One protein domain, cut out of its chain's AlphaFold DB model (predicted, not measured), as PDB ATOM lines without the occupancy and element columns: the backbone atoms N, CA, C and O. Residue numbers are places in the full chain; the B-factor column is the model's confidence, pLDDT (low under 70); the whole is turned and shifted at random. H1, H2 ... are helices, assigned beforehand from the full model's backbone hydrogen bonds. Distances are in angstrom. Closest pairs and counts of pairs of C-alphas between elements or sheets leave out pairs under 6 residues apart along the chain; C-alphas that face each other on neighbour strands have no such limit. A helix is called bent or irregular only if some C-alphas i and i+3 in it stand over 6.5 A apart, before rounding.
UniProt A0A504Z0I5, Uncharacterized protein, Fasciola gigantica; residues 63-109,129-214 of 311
ATOM      1  N   ARG A  63     152.183 140.069  95.897       95.31
ATOM      2  CA  ARG A  63     153.112 139.252  95.085       95.31
ATOM      3  C   ARG A  63     152.425 138.167  94.261       95.31
ATOM      4  O   ARG A  63     153.078 137.448  93.511       95.31
ATOM      5  N   VAL A  64     151.120 138.019  94.440       96.06
ATOM      6  CA  VAL A  64     150.281 137.006  93.800       96.06
ATOM      7  C   VAL A  64     149.280 137.653  92.849       96.06
ATOM      8  O   VAL A  64     149.089 138.869  92.863       96.06
ATOM      9  N   SER A  65     148.608 136.842  92.025       97.06
ATOM     10  CA  SER A  65     147.509 137.337  91.192       97.06
ATOM     11  C   SER A  65     146.415 137.970  92.055       97.06
ATOM     12  O   SER A  65     146.183 137.557  93.192       97.06
ATOM     13  N   THR A  66     145.706 138.964  91.513       96.81
ATOM     14  CA  THR A  66     144.638 139.675  92.237       96.81
ATOM     15  C   THR A  66     143.575 138.718  92.786       96.81
ATOM     16  O   THR A  66     143.165 138.856  93.932       96.81
ATOM     17  N   TRP A  67     143.179 137.702  92.013       97.94
ATOM     18  CA  TRP A  67     142.227 136.685  92.466       97.94
ATOM     19  C   TRP A  67     142.752 135.845  93.629       97.94
ATOM     20  O   TRP A  67     142.030 135.635  94.602       97.94
ATOM     21  N   LEU A  68     144.008 135.393  93.569       97.44
ATOM     22  CA  LEU A  68     144.596 134.630  94.669       97.44
ATOM     23  C   LEU A  68     144.757 135.505  95.919       97.44
ATOM     24  O   LEU A  68     144.456 135.057  97.020       97.44
ATOM     25  N   GLY A  69     145.164 136.766  95.748       97.00
ATOM     26  CA  GLY A  69     145.252 137.729  96.843       97.00
ATOM     27  C   GLY A  69     143.901 137.970  97.518       97.00
ATOM     28  O   GLY A  69     143.817 137.935  98.742       97.00
ATOM     29  N   PHE A  70     142.837 138.129  96.725       97.81
ATOM     30  CA  PHE A  70     141.467 138.247  97.226       97.81
ATOM     31  C   PHE A  70     141.082 137.037  98.083       97.81
ATOM     32  O   PHE A  70     140.638 137.211  99.214       97.81
ATOM     33  N   LEU A  71     141.318 135.816  97.587       97.62
ATOM     34  CA  LEU A  71     141.019 134.588  98.330       97.62
ATOM     35  C   LEU A  71     141.810 134.489  99.640       97.62
ATOM     36  O   LEU A  71     141.247 134.065 100.649       97.62
ATOM     37  N   ILE A  72     143.083 134.889  99.643       96.81
ATOM     38  CA  ILE A  72     143.931 134.891 100.844       96.81
ATOM     39  C   ILE A  72     143.370 135.850 101.900       96.81
ATOM     40  O   ILE A  72     143.157 135.434 103.040       96.81
ATOM     41  N   GLU A  73     143.084 137.102 101.533       97.06
ATOM     42  CA  GLU A  73     142.524 138.084 102.474       97.06
ATOM     43  C   GLU A  73     141.131 137.655 102.962       97.06
ATOM     44  O   GLU A  73     140.873 137.659 104.166       97.06
ATOM     45  N   THR A  74     140.251 137.198 102.061       97.50
ATOM     46  CA  THR A  74     138.929 136.659 102.424       97.50
ATOM     47  C   THR A  74     139.041 135.505 103.410       97.50
ATOM     48  O   THR A  74     138.344 135.506 104.425       97.50
ATOM     49  N   THR A  75     139.923 134.538 103.148       96.38
ATOM     50  CA  THR A  75     140.092 133.364 104.013       96.38
ATOM     51  C   THR A  75     140.666 133.760 105.370       96.38
ATOM     52  O   THR A  75     140.185 133.278 106.392       96.38
ATOM     53  N   GLY A  76     141.651 134.662 105.405       95.25
ATOM     54  CA  GLY A  76     142.248 135.137 106.654       95.25
ATOM     55  C   GLY A  76     141.222 135.772 107.585       95.25
ATOM     56  O   GLY A  76     141.147 135.411 108.759       95.25
ATOM     57  N   VAL A  77     140.383 136.661 107.046       96.19
ATOM     58  CA  VAL A  77     139.316 137.302 107.825       96.19
ATOM     59  C   VAL A  77     138.214 136.312 108.192       96.19
ATOM     60  O   VAL A  77     137.778 136.284 109.341       96.19
ATOM     61  N   PHE A  78     137.790 135.459 107.255       96.94
ATOM     62  CA  PHE A  78     136.787 134.430 107.523       96.94
ATOM     63  C   PHE A  78     137.192 133.530 108.694       96.94
ATOM     64  O   PHE A  78     136.392 133.337 109.608       96.94
ATOM     65  N   VAL A  79     138.425 133.010 108.694       95.62
ATOM     66  CA  VAL A  79     138.906 132.090 109.733       95.62
ATOM     67  C   VAL A  79     138.955 132.765 111.102       95.62
ATOM     68  O   VAL A  79     138.500 132.160 112.071       95.62
ATOM     69  N   ASP A  80     139.440 134.005 111.209       93.50
ATOM     70  CA  ASP A  80     139.513 134.696 112.506       93.50
ATOM     71  C   ASP A  80     138.122 134.883 113.138       93.50
ATOM     72  O   ASP A  80     137.906 134.522 114.301       93.50
ATOM     73  N   PHE A  81     137.151 135.365 112.356       94.19
ATOM     74  CA  PHE A  81     135.781 135.541 112.839       94.19
ATOM     75  C   PHE A  81     135.064 134.201 113.062       94.19
ATOM     76  O   PHE A  81     134.393 134.031 114.078       94.19
ATOM     77  N   ALA A  82     135.235 133.215 112.174       95.19
ATOM     78  CA  ALA A  82     134.613 131.900 112.335       95.19
ATOM     79  C   ALA A  82     135.113 131.192 113.603       95.19
ATOM     80  O   ALA A  82     134.308 130.656 114.364       95.19
ATOM     81  N   LEU A  83     136.422 131.241 113.879       93.31
ATOM     82  CA  LEU A  83     136.977 130.716 115.125       93.31
ATOM     83  C   LEU A  83     136.411 131.463 116.334       93.31
ATOM     84  O   LEU A  83     136.038 130.818 117.311       93.31
ATOM     85  N   ALA A  84     136.293 132.794 116.271       90.81
ATOM     86  CA  ALA A  84     135.671 133.580 117.338       90.81
ATOM     87  C   ALA A  84     134.271 133.058 117.690       90.81
ATOM     88  O   ALA A  84     133.998 132.777 118.860       90.81
ATOM     89  N   SER A  85     133.419 132.877 116.678       91.06
ATOM     90  CA  SER A  85     132.043 132.407 116.858       91.06
ATOM     91  C   SER A  85     131.993 130.959 117.362       91.06
ATOM     92  O   SER A  85     131.224 130.657 118.277       91.06
ATOM     93  N   VAL A  86     132.850 130.070 116.843       91.50
ATOM     94  CA  VAL A  86     132.935 128.669 117.301       91.50
ATOM     95  C   VAL A  86     133.361 128.590 118.763       91.50
ATOM     96  O   VAL A  86     132.703 127.905 119.544       91.50
ATOM     97  N   PHE A  87     134.414 129.303 119.164       90.62
ATOM     98  CA  PHE A  87     134.872 129.280 120.553       90.62
ATOM     99  C   PHE A  87     133.868 129.923 121.506       90.62
ATOM    100  O   PHE A  87     133.645 129.387 122.588       90.62
ATOM    101  N   ALA A  88     133.228 131.027 121.115       87.75
ATOM    102  CA  ALA A  88     132.172 131.632 121.923       87.75
ATOM    103  C   ALA A  88     131.000 130.655 122.134       87.75
ATOM    104  O   ALA A  88     130.519 130.497 123.258       87.75
ATOM    105  N   CYS A  89     130.590 129.941 121.079       87.56
ATOM    106  CA  CYS A  89     129.555 128.912 121.164       87.56
ATOM    107  C   CYS A  89     129.987 127.731 122.051       87.56
ATOM    108  O   CYS A  89     129.230 127.302 122.925       87.56
ATOM    109  N   ALA A  90     131.215 127.236 121.870       88.44
ATOM    110  CA  ALA A  90     131.764 126.127 122.643       88.44
ATOM    111  C   ALA A  90     131.870 126.464 124.138       88.44
ATOM    112  O   ALA A  90     131.412 125.679 124.968       88.44
ATOM    113  N   ILE A  91     132.390 127.647 124.483       87.19
ATOM    114  CA  ILE A  91     132.477 128.129 125.870       87.19
ATOM    115  C   ILE A  91     131.077 128.288 126.471       87.19
ATOM    116  O   ILE A  91     130.829 127.830 127.584       87.19
ATOM    117  N   GLY A  92     130.135 128.888 125.734       85.50
ATOM    118  CA  GLY A  92     128.757 129.046 126.204       85.50
ATOM    119  C   GLY A  92     128.089 127.706 126.523       85.50
ATOM    120  O   GLY A  92     127.454 127.552 127.566       85.50
ATOM    121  N   ARG A  93     128.287 126.704 125.660       84.94
ATOM    122  CA  ARG A  93     127.765 125.344 125.860       84.94
ATOM    123  C   ARG A  93     128.423 124.624 127.023       84.94
ATOM    124  O   ARG A  93     127.718 124.004 127.816       84.94
ATOM    125  N   TRP A  94     129.742 124.725 127.132       85.44
ATOM    126  CA  TRP A  94     130.486 124.161 128.249       85.44
ATOM    127  C   TRP A  94     129.970 124.715 129.582       85.44
ATOM    128  O   TRP A  94     129.658 123.949 130.493       85.44
ATOM    129  N   ASN A  95     129.779 126.034 129.663       84.31
ATOM    130  CA  ASN A  95     129.262 126.689 130.863       84.31
ATOM    131  C   ASN A  95     127.820 126.267 131.186       84.31
ATOM    132  O   ASN A  95     127.535 125.975 132.346       84.31
ATOM    133  N   LYS A  96     126.932 126.145 130.185       83.31
ATOM    134  CA  LYS A  96     125.560 125.627 130.393       83.31
ATOM    135  C   LYS A  96     125.580 124.183 130.911       83.31
ATOM    136  O   LYS A  96     124.848 123.851 131.839       83.31
ATOM    137  N   HIS A  97     126.435 123.326 130.347       83.62
ATOM    138  CA  HIS A  97     126.547 121.929 130.774       83.62
ATOM    139  C   HIS A  97     127.050 121.808 132.219       83.62
ATOM    140  O   HIS A  97     126.479 121.056 133.007       83.62
ATOM    141  N   HIS A  98     128.064 122.596 132.583       80.25
ATOM    142  CA  HIS A  98     128.628 122.590 133.931       80.25
ATOM    143  C   HIS A  98     127.663 123.166 134.984       80.25
ATOM    144  O   HIS A  98     127.655 122.718 136.127       80.25
ATOM    145  N   GLN A  99     126.830 124.147 134.627       78.56
ATOM    146  CA  GLN A  99     125.788 124.648 135.531       78.56
ATOM    147  C   GLN A  99     124.715 123.588 135.803       78.56
ATOM    148  O   GLN A  99     124.318 123.393 136.952       78.56
ATOM    149  N   ASN A 100     124.288 122.859 134.768       78.56
ATOM    150  CA  ASN A 100     123.277 121.811 134.908       78.56
ATOM    151  C   ASN A 100     123.774 120.626 135.755       78.56
ATOM    152  O   ASN A 100     123.009 120.105 136.565       78.56
ATOM    153  N   SER A 101     125.040 120.212 135.609       78.12
ATOM    154  CA  SER A 101     125.595 119.102 136.397       78.12
ATOM    155  C   SER A 101     125.701 119.435 137.888       78.12
ATOM    156  O   SER A 101     125.378 118.599 138.728       78.12
ATOM    157  N   VAL A 102     126.088 120.670 138.223       74.62
ATOM    158  CA  VAL A 102     126.187 121.131 139.616       74.62
ATOM    159  C   VAL A 102     124.802 121.246 140.260       74.62
ATOM    160  O   VAL A 102     124.626 120.819 141.401       74.62
ATOM    161  N   PHE A 103     123.800 121.751 139.530       69.19
ATOM    162  CA  PHE A 103     122.434 121.874 140.050       69.19
ATOM    163  C   PHE A 103     121.811 120.509 140.390       69.19
ATOM    164  O   PHE A 103     121.216 120.359 141.456       69.19
ATOM    165  N   CYS A 104     121.989 119.493 139.536       65.69
ATOM    166  CA  CYS A 104     121.492 118.140 139.811       65.69
ATOM    167  C   CYS A 104     122.115 117.528 141.076       65.69
ATOM    168  O   CYS A 104     121.395 116.932 141.876       65.69
ATOM    169  N   SER A 105     123.420 117.714 141.289       64.81
ATOM    170  CA  SER A 105     124.097 117.229 142.498       64.81
ATOM    171  C   SER A 105     123.617 117.948 143.763       64.81
ATOM    172  O   SER A 105     123.451 117.313 144.801       64.81
ATOM    173  N   ALA A 106     123.344 119.254 143.685       59.81
ATOM    174  CA  ALA A 106     122.845 120.021 144.826       59.81
ATOM    175  C   ALA A 106     121.414 119.618 145.231       59.81
ATOM    176  O   ALA A 106     121.131 119.479 146.421       59.81
ATOM    177  N   VAL A 107     120.522 119.386 144.257       61.25
ATOM    178  CA  VAL A 107     119.141 118.942 144.525       61.25
ATOM    179  C   VAL A 107     119.117 117.533 145.124       61.25
ATOM    180  O   VAL A 107     118.399 117.309 146.094       61.25
ATOM    181  N   ALA A 108     119.949 116.611 144.624       61.06
ATOM    182  CA  ALA A 108     120.015 115.241 145.139       61.06
ATOM    183  C   ALA A 108     120.425 115.159 146.624       61.06
ATOM    184  O   ALA A 108     120.002 114.245 147.326       61.06
ATOM    185  N   CYS A 109     121.210 116.119 147.122       57.03
ATOM    186  CA  CYS A 109     121.635 116.155 148.525       57.03
ATOM    187  C   CYS A 109     120.618 116.829 149.463       57.03
ATOM    188  O   CYS A 109     120.647 116.586 150.672       57.03
ATOM    189  N   HIS A 129     131.860 130.038 144.713       59.06
ATOM    190  CA  HIS A 129     132.647 131.130 144.137       59.06
ATOM    191  C   HIS A 129     133.956 130.638 143.497       59.06
ATOM    192  O   HIS A 129     134.351 131.148 142.446       59.06
ATOM    193  N   ALA A 130     134.589 129.601 144.058       61.12
ATOM    194  CA  ALA A 130     135.754 128.947 143.452       61.12
ATOM    195  C   ALA A 130     135.395 128.209 142.144       61.12
ATOM    196  O   ALA A 130     136.217 128.121 141.224       61.12
ATOM    197  N   LEU A 131     134.140 127.776 141.994       56.16
ATOM    198  CA  LEU A 131     133.615 127.188 140.757       56.16
ATOM    199  C   LEU A 131     133.323 128.200 139.630       56.16
ATOM    200  O   LEU A 131     133.051 127.780 138.507       56.16
ATOM    201  N   LEU A 132     133.396 129.517 139.878       59.59
ATOM    202  CA  LEU A 132     133.226 130.576 138.859       59.59
ATOM    203  C   LEU A 132     134.548 130.994 138.178       59.59
ATOM    204  O   LEU A 132     134.550 131.570 137.082       59.59
ATOM    205  N   THR A 133     135.685 130.610 138.763       60.12
ATOM    206  CA  THR A 133     137.040 130.751 138.197       60.12
ATOM    207  C   THR A 133     137.317 130.041 136.846       60.12
ATOM    208  O   THR A 133     138.171 130.543 136.105       60.12
ATOM    209  N   PRO A 134     136.615 128.957 136.430       60.00
ATOM    210  CA  PRO A 134     136.818 128.286 135.136       60.00
ATOM    211  C   PRO A 134     136.645 129.198 133.916       60.00
ATOM    212  O   PRO A 134     137.270 128.970 132.880       60.00
ATOM    213  N   SER A 135     135.851 130.265 134.042       74.44
ATOM    214  CA  SER A 135     135.569 131.209 132.955       74.44
ATOM    215  C   SER A 135     136.826 131.909 132.418       74.44
ATOM    216  O   SER A 135     136.960 132.108 131.208       74.44
ATOM    217  N   ARG A 136     137.794 132.227 133.291       81.56
ATOM    218  CA  ARG A 136     139.020 132.940 132.897       81.56
ATOM    219  C   ARG A 136     139.971 132.048 132.107       81.56
ATOM    220  O   ARG A 136     140.458 132.464 131.062       81.56
ATOM    221  N   LEU A 137     140.221 130.820 132.567       83.75
ATOM    222  CA  LEU A 137     141.130 129.895 131.877       83.75
ATOM    223  C   LEU A 137     140.575 129.476 130.506       83.75
ATOM    224  O   LEU A 137     141.322 129.371 129.534       83.75
ATOM    225  N   GLN A 138     139.259 129.289 130.402       84.62
ATOM    226  CA  GLN A 138     138.587 129.006 129.130       84.62
ATOM    227  C   GLN A 138     138.710 130.171 128.147       84.62
ATOM    228  O   GLN A 138     139.014 129.967 126.972       84.62
ATOM    229  N   PHE A 139     138.532 131.401 128.632       86.81
ATOM    230  CA  PHE A 139     138.751 132.589 127.817       86.81
ATOM    231  C   PHE A 139     140.204 132.671 127.329       86.81
ATOM    232  O   PHE A 139     140.439 132.831 126.132       86.81
ATOM    233  N   TRP A 140     141.177 132.486 128.226       88.94
ATOM    234  CA  TRP A 140     142.600 132.527 127.882       88.94
ATOM    235  C   TRP A 140     143.020 131.423 126.914       88.94
ATOM    236  O   TRP A 140     143.762 131.697 125.977       88.94
ATOM    237  N   SER A 141     142.540 130.194 127.099       87.50
ATOM    238  CA  SER A 141     142.848 129.073 126.200       87.50
ATOM    239  C   SER A 141     142.241 129.274 124.811       87.50
ATOM    240  O   SER A 141     142.941 129.102 123.812       87.50
ATOM    241  N   SER A 142     140.988 129.729 124.731       88.69
ATOM    242  CA  SER A 142     140.353 130.135 123.471       88.69
ATOM    243  C   SER A 142     141.132 131.256 122.784       88.69
ATOM    244  O   SER A 142     141.464 131.152 121.602       88.69
ATOM    245  N   PHE A 143     141.501 132.299 123.529       89.81
ATOM    246  CA  PHE A 143     142.293 133.404 123.005       89.81
ATOM    247  C   PHE A 143     143.663 132.937 122.499       89.81
ATOM    248  O   PHE A 143     144.043 133.276 121.381       89.81
ATOM    249  N   ALA A 144     144.382 132.123 123.273       92.38
ATOM    250  CA  ALA A 144     145.700 131.610 122.909       92.38
ATOM    251  C   ALA A 144     145.648 130.724 121.659       92.38
ATOM    252  O   ALA A 144     146.507 130.842 120.781       92.38
ATOM    253  N   LEU A 145     144.631 129.869 121.539       91.06
ATOM    254  CA  LEU A 145     144.448 129.008 120.373       91.06
ATOM    255  C   LEU A 145     144.086 129.822 119.126       91.06
ATOM    256  O   LEU A 145     144.712 129.644 118.080       91.06
ATOM    257  N   ARG A 146     143.153 130.778 119.245       92.31
ATOM    258  CA  ARG A 146     142.827 131.723 118.165       92.31
ATOM    259  C   ARG A 146     144.054 132.509 117.723       92.31
ATOM    260  O   ARG A 146     144.356 132.546 116.535       92.31
ATOM    261  N   LEU A 147     144.795 133.074 118.674       90.31
ATOM    262  CA  LEU A 147     146.023 133.813 118.406       90.31
ATOM    263  C   LEU A 147     147.054 132.930 117.698       90.31
ATOM    264  O   LEU A 147     147.662 133.374 116.729       90.31
ATOM    265  N   SER A 148     147.221 131.677 118.127       94.56
ATOM    266  CA  SER A 148     148.162 130.733 117.515       94.56
ATOM    267  C   SER A 148     147.808 130.432 116.058       94.56
ATOM    268  O   SER A 148     148.685 130.470 115.193       94.56
ATOM    269  N   ILE A 149     146.527 130.197 115.763       92.50
ATOM    270  CA  ILE A 149     146.057 129.961 114.391       92.50
ATOM    271  C   ILE A 149     146.237 131.226 113.541       92.50
ATOM    272  O   ILE A 149     146.802 131.156 112.448       92.50
ATOM    273  N   SER A 150     145.845 132.394 114.054       90.50
ATOM    274  CA  SER A 150     145.999 133.670 113.347       90.50
ATOM    275  C   SER A 150     147.469 134.013 113.080       90.50
ATOM    276  O   SER A 150     147.808 134.475 111.987       90.50
ATOM    277  N   LEU A 151     148.372 133.738 114.027       92.38
ATOM    278  CA  LEU A 151     149.816 133.898 113.842       92.38
ATOM    279  C   LEU A 151     150.370 132.925 112.803       92.38
ATOM    280  O   LEU A 151     151.187 133.332 111.978       92.38
ATOM    281  N   PHE A 152     149.915 131.671 112.802       94.88
ATOM    282  CA  PHE A 152     150.316 130.687 111.801       94.88
ATOM    283  C   PHE A 152     149.914 131.126 110.386       94.88
ATOM    284  O   PHE A 152     150.760 131.147 109.488       94.88
ATOM    285  N   LEU A 153     148.659 131.546 110.193       92.56
ATOM    286  CA  LEU A 153     148.182 132.066 108.908       92.56
ATOM    287  C   LEU A 153     148.957 133.319 108.489       92.56
ATOM    288  O   LEU A 153     149.421 133.410 107.353       92.56
ATOM    289  N   THR A 154     149.187 134.242 109.427       92.31
ATOM    290  CA  THR A 154     149.992 135.446 109.181       92.31
ATOM    291  C   THR A 154     151.402 135.088 108.733       92.31
ATOM    292  O   THR A 154     151.861 135.591 107.713       92.31
ATOM    293  N   ALA A 155     152.077 134.171 109.423       93.56
ATOM    294  CA  ALA A 155     153.430 133.756 109.068       93.56
ATOM    295  C   ALA A 155     153.513 133.156 107.654       93.56
ATOM    296  O   ALA A 155     154.531 133.320 106.982       93.56
ATOM    297  N   LYS A 156     152.455 132.476 107.192       95.12
ATOM    298  CA  LYS A 156     152.407 131.874 105.852       95.12
ATOM    299  C   LYS A 156     152.016 132.858 104.755       95.12
ATOM    300  O   LYS A 156     152.535 132.744 103.648       95.12
ATOM    301  N   TRP A 157     151.129 133.810 105.034       95.25
ATOM    302  CA  TRP A 157     150.524 134.658 103.998       95.25
ATOM    303  C   TRP A 157     151.048 136.091 103.957       95.25
ATOM    304  O   TRP A 157     150.870 136.766 102.944       95.25
ATOM    305  N   ILE A 158     151.774 136.546 104.985       93.81
ATOM    306  CA  ILE A 158     152.340 137.902 105.014       93.81
ATOM    307  C   ILE A 158     153.256 138.186 103.818       93.81
ATOM    308  O   ILE A 158     153.270 139.299 103.312       93.81
ATOM    309  N   GLY A 159     153.975 137.179 103.313       93.50
ATOM    310  CA  GLY A 159     154.828 137.325 102.130       93.50
ATOM    311  C   GLY A 159     154.076 137.359 100.795       93.50
ATOM    312  O   GLY A 159     154.706 137.616  99.774       93.50
ATOM    313  N   LEU A 160     152.771 137.066 100.779       95.12
ATOM    314  CA  LEU A 160     151.959 136.984  99.561       95.12
ATOM    315  C   LEU A 160     151.105 138.239  99.348       95.12
ATOM    316  O   LEU A 160     151.042 138.738  98.225       95.12
ATOM    317  N   THR A 161     150.451 138.720 100.409       95.25
ATOM    318  CA  THR A 161     149.549 139.889 100.372       95.25
ATOM    319  C   THR A 161     149.812 140.900 101.493       95.25
ATOM    320  O   THR A 161     149.118 141.902 101.596       95.25
ATOM    321  N   GLY A 162     150.741 140.629 102.413       92.06
ATOM    322  CA  GLY A 162     150.864 141.382 103.670       92.06
ATOM    323  C   GLY A 162     149.823 141.010 104.740       92.06
ATOM    324  O   GLY A 162     150.005 141.367 105.907       92.06
ATOM    325  N   LEU A 163     148.779 140.249 104.380       92.62
ATOM    326  CA  LEU A 163     147.659 139.825 105.231       92.62
ATOM    327  C   LEU A 163     147.118 140.976 106.083       92.62
ATOM    328  O   LEU A 163     147.258 140.964 107.306       92.62
ATOM    329  N   TYR A 164     146.591 142.030 105.467       90.12
ATOM    330  CA  TYR A 164     146.257 143.248 106.208       90.12
ATOM    331  C   TYR A 164     145.047 143.076 107.118       90.12
ATOM    332  O   TYR A 164     145.052 143.685 108.194       90.12
ATOM    333  N   VAL A 165     144.067 142.237 106.735       89.56
ATOM    334  CA  VAL A 165     142.791 141.962 107.442       89.56
ATOM    335  C   VAL A 165     141.888 143.197 107.614       89.56
ATOM    336  O   VAL A 165     140.673 143.106 107.479       89.56
ATOM    337  N   ASN A 166     142.466 144.371 107.868       92.56
ATOM    338  CA  ASN A 166     141.827 145.666 108.010       92.56
ATOM    339  C   ASN A 166     142.072 146.523 106.745       92.56
ATOM    340  O   ASN A 166     143.214 146.944 106.512       92.56
ATOM    341  N   PRO A 167     141.016 146.847 105.973       92.69
ATOM    342  CA  PRO A 167     141.124 147.643 104.751       92.69
ATOM    343  C   PRO A 167     141.738 149.033 104.950       92.69
ATOM    344  O   PRO A 167     142.546 149.467 104.133       92.69
ATOM    345  N   ALA A 168     141.413 149.727 106.048       90.75
ATOM    346  CA  ALA A 168     141.950 151.061 106.327       90.75
ATOM    347  C   ALA A 168     143.466 151.012 106.567       90.75
ATOM    348  O   ALA A 168     144.212 151.867 106.086       90.75
ATOM    349  N   ASN A 169     143.928 149.969 107.259       91.19
ATOM    350  CA  ASN A 169     145.350 149.741 107.476       91.19
ATOM    351  C   ASN A 169     146.079 149.438 106.156       91.19
ATOM    352  O   ASN A 169     147.116 150.036 105.878       91.19
ATOM    353  N   ALA A 170     145.508 148.569 105.315       92.88
ATOM    354  CA  ALA A 170     146.050 148.276 103.988       92.88
ATOM    355  C   ALA A 170     146.130 149.532 103.116       92.88
ATOM    356  O   ALA A 170     147.149 149.801 102.489       92.88
ATOM    357  N   PHE A 171     145.068 150.335 103.104       91.62
ATOM    358  CA  PHE A 171     145.007 151.564 102.326       91.62
ATOM    359  C   PHE A 171     146.133 152.524 102.713       91.62
ATOM    360  O   PHE A 171     146.903 152.977 101.873       91.62
ATOM    361  N   ILE A 172     146.308 152.790 104.001       87.12
ATOM    362  CA  ILE A 172     147.311 153.762 104.443       87.12
ATOM    363  C   ILE A 172     148.736 153.258 104.201       87.12
ATOM    364  O   ILE A 172     149.606 154.051 103.820       87.12
ATOM    365  N   GLN A 173     148.968 151.954 104.375       86.94
ATOM    366  CA  GLN A 173     150.300 151.365 104.268       86.94
ATOM    367  C   GLN A 173     150.736 151.080 102.829       86.94
ATOM    368  O   GLN A 173     151.896 151.327 102.529       86.94
ATOM    369  N   SER A 174     149.847 150.613 101.946       89.62
ATOM    370  CA  SER A 174     150.233 150.115 100.615       89.62
ATOM    371  C   SER A 174     149.585 150.845  99.434       89.62
ATOM    372  O   SER A 174     149.939 150.584  98.284       89.62
ATOM    373  N   TRP A 175     148.676 151.804  99.665       90.62
ATOM    374  CA  TRP A 175     148.066 152.547  98.557       90.62
ATOM    375  C   TRP A 175     149.089 153.394  97.798       90.62
ATOM    376  O   TRP A 175     149.823 154.197  98.392       90.62
ATOM    377  N   GLY A 176     149.091 153.229  96.473       85.12
ATOM    378  CA  GLY A 176     149.983 153.933  95.551       85.12
ATOM    379  C   GLY A 176     151.436 153.453  95.582       85.12
ATOM    380  O   GLY A 176     152.278 154.093  94.956       85.12
ATOM    381  N   LEU A 177     151.738 152.361  96.295       84.50
ATOM    382  CA  LEU A 177     153.080 151.783  96.361       84.50
ATOM    383  C   LEU A 177     153.227 150.609  95.387       84.50
ATOM    384  O   LEU A 177     152.353 149.749  95.284       84.50
ATOM    385  N   GLY A 178     154.363 150.573  94.687       85.25
ATOM    386  CA  GLY A 178     154.671 149.561  93.675       85.25
ATOM    387  C   GLY A 178     153.803 149.663  92.413       85.25
ATOM    388  O   GLY A 178     153.267 150.726  92.080       85.25
ATOM    389  N   ASP A 179     153.676 148.528  91.725       87.88
ATOM    390  CA  ASP A 179     152.980 148.394  90.434       87.88
ATOM    391  C   ASP A 179     151.547 147.845  90.565       87.88
ATOM    392  O   ASP A 179     150.938 147.398  89.591       87.88
ATOM    393  N   VAL A 180     150.976 147.855  91.773       91.19
ATOM    394  CA  VAL A 180     149.602 147.381  91.989       91.19
ATOM    395  C   VAL A 180     148.618 148.415  91.469       91.19
ATOM    396  O   VAL A 180     148.607 149.564  91.911       91.19
ATOM    397  N   SER A 181     147.735 147.992  90.565       94.31
ATOM    398  CA  SER A 181     146.636 148.845  90.119       94.31
ATOM    399  C   SER A 181     145.717 149.213  91.295       94.31
ATOM    400  O   SER A 181     145.450 148.388  92.175       94.31
ATOM    401  N   SER A 182     145.172 150.432  91.301       94.56
ATOM    402  CA  SER A 182     144.212 150.865  92.330       94.56
ATOM    403  C   SER A 182     143.010 149.925  92.433       94.56
ATOM    404  O   SER A 182     142.505 149.681  93.526       94.56
ATOM    405  N   TRP A 183     142.582 149.348  91.307       96.62
ATOM    406  CA  TRP A 183     141.488 148.383  91.283       96.62
ATOM    407  C   TRP A 183     141.861 147.067  91.966       96.62
ATOM    408  O   TRP A 183     141.118 146.590  92.818       96.62
ATOM    409  N   SER A 184     143.047 146.522  91.673       96.25
ATOM    410  CA  SER A 184     143.560 145.331  92.359       96.25
ATOM    411  C   SER A 184     143.661 145.552  93.870       96.25
ATOM    412  O   SER A 184     143.318 144.652  94.633       96.25
ATOM    413  N   HIS A 185     144.073 146.747  94.307       95.50
ATOM    414  CA  HIS A 185     144.137 147.100  95.728       95.50
ATOM    415  C   HIS A 185     142.748 147.104  96.382       95.50
ATOM    416  O   HIS A 185     142.551 146.429  97.393       95.50
ATOM    417  N   ILE A 186     141.763 147.777  95.771       95.75
ATOM    418  CA  ILE A 186     140.373 147.794  96.262       95.75
ATOM    419  C   ILE A 186     139.803 146.373  96.319       95.75
ATOM    420  O   ILE A 186     139.259 145.963  97.346       95.75
ATOM    421  N   CYS A 187     139.942 145.595  95.244       97.50
ATOM    422  CA  CYS A 187     139.429 144.231  95.205       97.50
ATOM    423  C   CYS A 187     140.036 143.374  96.319       97.50
ATOM    424  O   CYS A 187     139.297 142.786  97.102       97.50
ATOM    425  N   VAL A 188     141.364 143.332  96.433       97.12
ATOM    426  CA  VAL A 188     142.039 142.442  97.388       97.12
ATOM    427  C   VAL A 188     141.832 142.900  98.828       97.12
ATOM    428  O   VAL A 188     141.389 142.112  99.658       97.12
ATOM    429  N   TYR A 189     142.117 144.167  99.130       96.69
ATOM    430  CA  TYR A 189     142.233 144.631 100.512       96.69
ATOM    431  C   TYR A 189     140.954 145.227 101.092       96.69
ATOM    432  O   TYR A 189     140.871 145.377 102.308       96.69
ATOM    433  N   TRP A 190     139.955 145.551 100.267       96.00
ATOM    434  CA  TRP A 190     138.642 145.987 100.749       96.00
ATOM    435  C   TRP A 190     137.605 144.890 100.564       96.00
ATOM    436  O   TRP A 190     137.058 144.390 101.547       96.00
ATOM    437  N   LEU A 191     137.354 144.477  99.317       97.06
ATOM    438  CA  LEU A 191     136.309 143.485  99.048       97.06
ATOM    439  C   LEU A 191     136.650 142.122  99.657       97.06
ATOM    440  O   LEU A 191     135.746 141.451 100.151       97.06
ATOM    441  N   GLY A 192     137.932 141.740  99.679       97.38
ATOM    442  CA  GLY A 192     138.401 140.495 100.288       97.38
ATOM    443  C   GLY A 192     137.977 140.359 101.757       97.38
ATOM    444  O   GLY A 192     137.187 139.461 102.072       97.38
ATOM    445  N   PRO A 193     138.417 141.264 102.653       96.81
ATOM    446  CA  PRO A 193     137.987 141.288 104.048       96.81
ATOM    447  C   PRO A 193     136.469 141.369 104.249       96.81
ATOM    448  O   PRO A 193     135.938 140.630 105.078       96.81
ATOM    449  N   PHE A 194     135.741 142.194 103.482       96.00
ATOM    450  CA  PHE A 194     134.274 142.254 103.610       96.00
ATOM    451  C   PHE A 194     133.599 140.940 103.240       96.00
ATOM    452  O   PHE A 194     132.681 140.513 103.941       96.00
ATOM    453  N   CYS A 195     134.073 140.283 102.182       98.00
ATOM    454  CA  CYS A 195     133.616 138.952 101.813       98.00
ATOM    455  C   CYS A 195     133.879 137.956 102.954       98.00
ATOM    456  O   CYS A 195     132.986 137.197 103.317       98.00
ATOM    457  N   GLY A 196     135.053 138.022 103.594       97.31
ATOM    458  CA  GLY A 196     135.402 137.164 104.731       97.31
ATOM    459  C   GLY A 196     134.476 137.349 105.938       97.31
ATOM    460  O   GLY A 196     133.965 136.366 106.481       97.31
ATOM    461  N   VAL A 197     134.188 138.599 106.321       96.38
ATOM    462  CA  VAL A 197     133.223 138.910 107.395       96.38
ATOM    463  C   VAL A 197     131.820 138.431 107.026       96.38
ATOM    464  O   VAL A 197     131.138 137.820 107.849       96.38
ATOM    465  N   TRP A 198     131.382 138.677 105.789       97.50
ATOM    466  CA  TRP A 198     130.070 138.236 105.320       97.50
ATOM    467  C   TRP A 198     129.938 136.708 105.365       97.50
ATOM    468  O   TRP A 198     128.954 136.208 105.912       97.50
ATOM    469  N   LEU A 199     130.940 135.970 104.874       97.94
ATOM    470  CA  LEU A 199     130.993 134.507 104.949       97.94
ATOM    471  C   LEU A 199     130.949 134.017 106.396       97.94
ATOM    472  O   LEU A 199     130.227 133.068 106.697       97.94
ATOM    473  N   SER A 200     131.670 134.679 107.303       97.06
ATOM    474  CA  SER A 200     131.666 134.312 108.720       97.06
ATOM    475  C   SER A 200     130.289 134.517 109.359       97.06
ATOM    476  O   SER A 200     129.803 133.641 110.070       97.06
ATOM    477  N   ALA A 201     129.594 135.605 109.021       95.75
ATOM    478  CA  ALA A 201     128.228 135.837 109.484       95.75
ATOM    479  C   ALA A 201     127.237 134.785 108.948       95.75
ATOM    480  O   ALA A 201     126.338 134.361 109.677       95.75
ATOM    481  N   GLN A 202     127.389 134.334 107.693       96.94
ATOM    482  CA  GLN A 202     126.584 133.217 107.177       96.94
ATOM    483  C   GLN A 202     126.915 131.910 107.901       96.94
ATOM    484  O   GLN A 202     126.008 131.161 108.262       96.94
ATOM    485  N   PHE A 203     128.197 131.660 108.157       95.94
ATOM    486  CA  PHE A 203     128.652 130.489 108.893       95.94
ATOM    487  C   PHE A 203     128.118 130.469 110.330       95.94
ATOM    488  O   PHE A 203     127.677 129.425 110.792       95.94
ATOM    489  N   GLU A 204     128.069 131.605 111.023       93.56
ATOM    490  CA  GLU A 204     127.478 131.703 112.362       93.56
ATOM    491  C   GLU A 204     125.969 131.405 112.351       93.56
ATOM    492  O   GLU A 204     125.468 130.650 113.191       93.56
ATOM    493  N   ARG A 205     125.232 131.935 111.366       93.12
ATOM    494  CA  ARG A 205     123.803 131.620 111.183       93.12
ATOM    495  C   ARG A 205     123.592 130.133 110.934       93.12
ATOM    496  O   ARG A 205     122.718 129.529 111.546       93.12
ATOM    497  N   TRP A 206     124.417 129.541 110.081       93.62
ATOM    498  CA  TRP A 206     124.412 128.105 109.846       93.62
ATOM    499  C   TRP A 206     124.724 127.332 111.137       93.62
ATOM    500  O   TRP A 206     123.963 126.449 111.523       93.62
ATOM    501  N   LEU A 207     125.766 127.727 111.875       89.31
ATOM    502  CA  LEU A 207     126.178 127.075 113.117       89.31
ATOM    503  C   LEU A 207     125.028 127.054 114.127       89.31
ATOM    504  O   LEU A 207     124.716 126.002 114.667       89.31
ATOM    505  N   THR A 208     124.343 128.182 114.323       87.25
ATOM    506  CA  THR A 208     123.205 128.284 115.255       87.25
ATOM    507  C   THR A 208     121.990 127.436 114.863       87.25
ATOM    508  O   THR A 208     121.280 126.974 115.753       87.25
ATOM    509  N   GLN A 209     121.767 127.175 113.571       89.25
ATOM    510  CA  GLN A 209     120.697 126.283 113.105       89.25
ATOM    511  C   GLN A 209     121.004 124.805 113.379       89.25
ATOM    512  O   GLN A 209     120.130 124.070 113.833       89.25
ATOM    513  N   PHE A 210     122.238 124.363 113.119       86.38
ATOM    514  CA  PHE A 210     122.646 122.957 113.282       86.38
ATOM    515  C   PHE A 210     123.055 122.592 114.703       86.38
ATOM    516  O   PHE A 210     123.173 121.416 115.047       86.38
ATOM    517  N   MET A 211     123.266 123.599 115.537       78.56
ATOM    518  CA  MET A 211     123.586 123.451 116.941       78.56
ATOM    519  C   MET A 211     122.406 123.929 117.795       78.56
ATOM    520  O   MET A 211     122.619 124.819 118.625       78.56
ATOM    521  N   PRO A 212     121.189 123.348 117.635       73.44
ATOM    522  CA  PRO A 212     120.040 123.752 118.426       73.44
ATOM    523  C   PRO A 212     120.431 123.655 119.894       73.44
ATOM    524  O   PRO A 212     121.083 122.696 120.327       73.44
ATOM    525  N   GLU A 213     120.129 124.711 120.641       67.69
ATOM    526  CA  GLU A 213     120.240 124.666 122.088       67.69
ATOM    527  C   GLU A 213     119.420 123.468 122.530       67.69
ATOM    528  O   GLU A 213     118.223 123.427 122.253       67.69
ATOM    529  N   GLY A 214     120.104 122.467 123.101       61.44
ATOM    530  CA  GLY A 214     119.478 121.267 123.636       61.44
ATOM    531  C   GLY A 214     118.227 121.708 124.367       61.44
ATOM    532  O   GLY A 214     118.309 122.517 125.294       61.44
TER     533      GLY A 214
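What this domain is: This is residues 63 to 109 and 129 to 214 of the 311 residues of an uncharacterized protein of Fasciola gigantica (UniProt A0A504Z0I5). One very long helix, H1, is the spine of a loose rod; H2 runs back along it, H4 packs on its first half, and the short H3 packs on H4. Residues 103 to 109 of H1 stick out. The 133 printed residues, all helix in class with H1, H2, H3, H4 in order, have a radius of gyration of the C-alphas of 20.0 A and span 73 by 29 by 21 A.

Where its parts are: H1, residues 66 to 109, runs 65.2 A from C-alpha 66 at (144.638, 139.675, 92.237). H2, residues 134 to 161, 38.8 A, has a kink of 40 degrees near residue 155 and is irregular, with C-alphas 156 and 159 7.0 A apart. H3 is residues 167 to 174, 10.3 A. H4, residues 182 to 210, 41.0 A, ends with C-alpha 210 at (122.646, 122.957, 113.282).

How they stand to each other: H1, with residues 66 to 86 alone, touches H4, the same way at a shallow tilt of 25 degrees; the closest C-alphas, Phe 78 and Gly 196, are 4.1 A apart. H1 touches H2, opposite ways at 10 degrees, a shallow tilt, closest at C-alphas 69 and 161, 6.0 A. H3 and H4, a hairpin, touch at C-alphas 167 and 190, 5.0 A. Every O i to N i+4 pair is within hydrogen-bond range in H1 and H3, 22 of 24 in H2 and 24 of 25 in H4.

The domain as a whole: Residues 110 to 128 are not printed; C-alphas 109 and 129 are 19.1 A apart. pLDDT is under 70 at residues 103 to 109, 129 to 134 and 213 to 214.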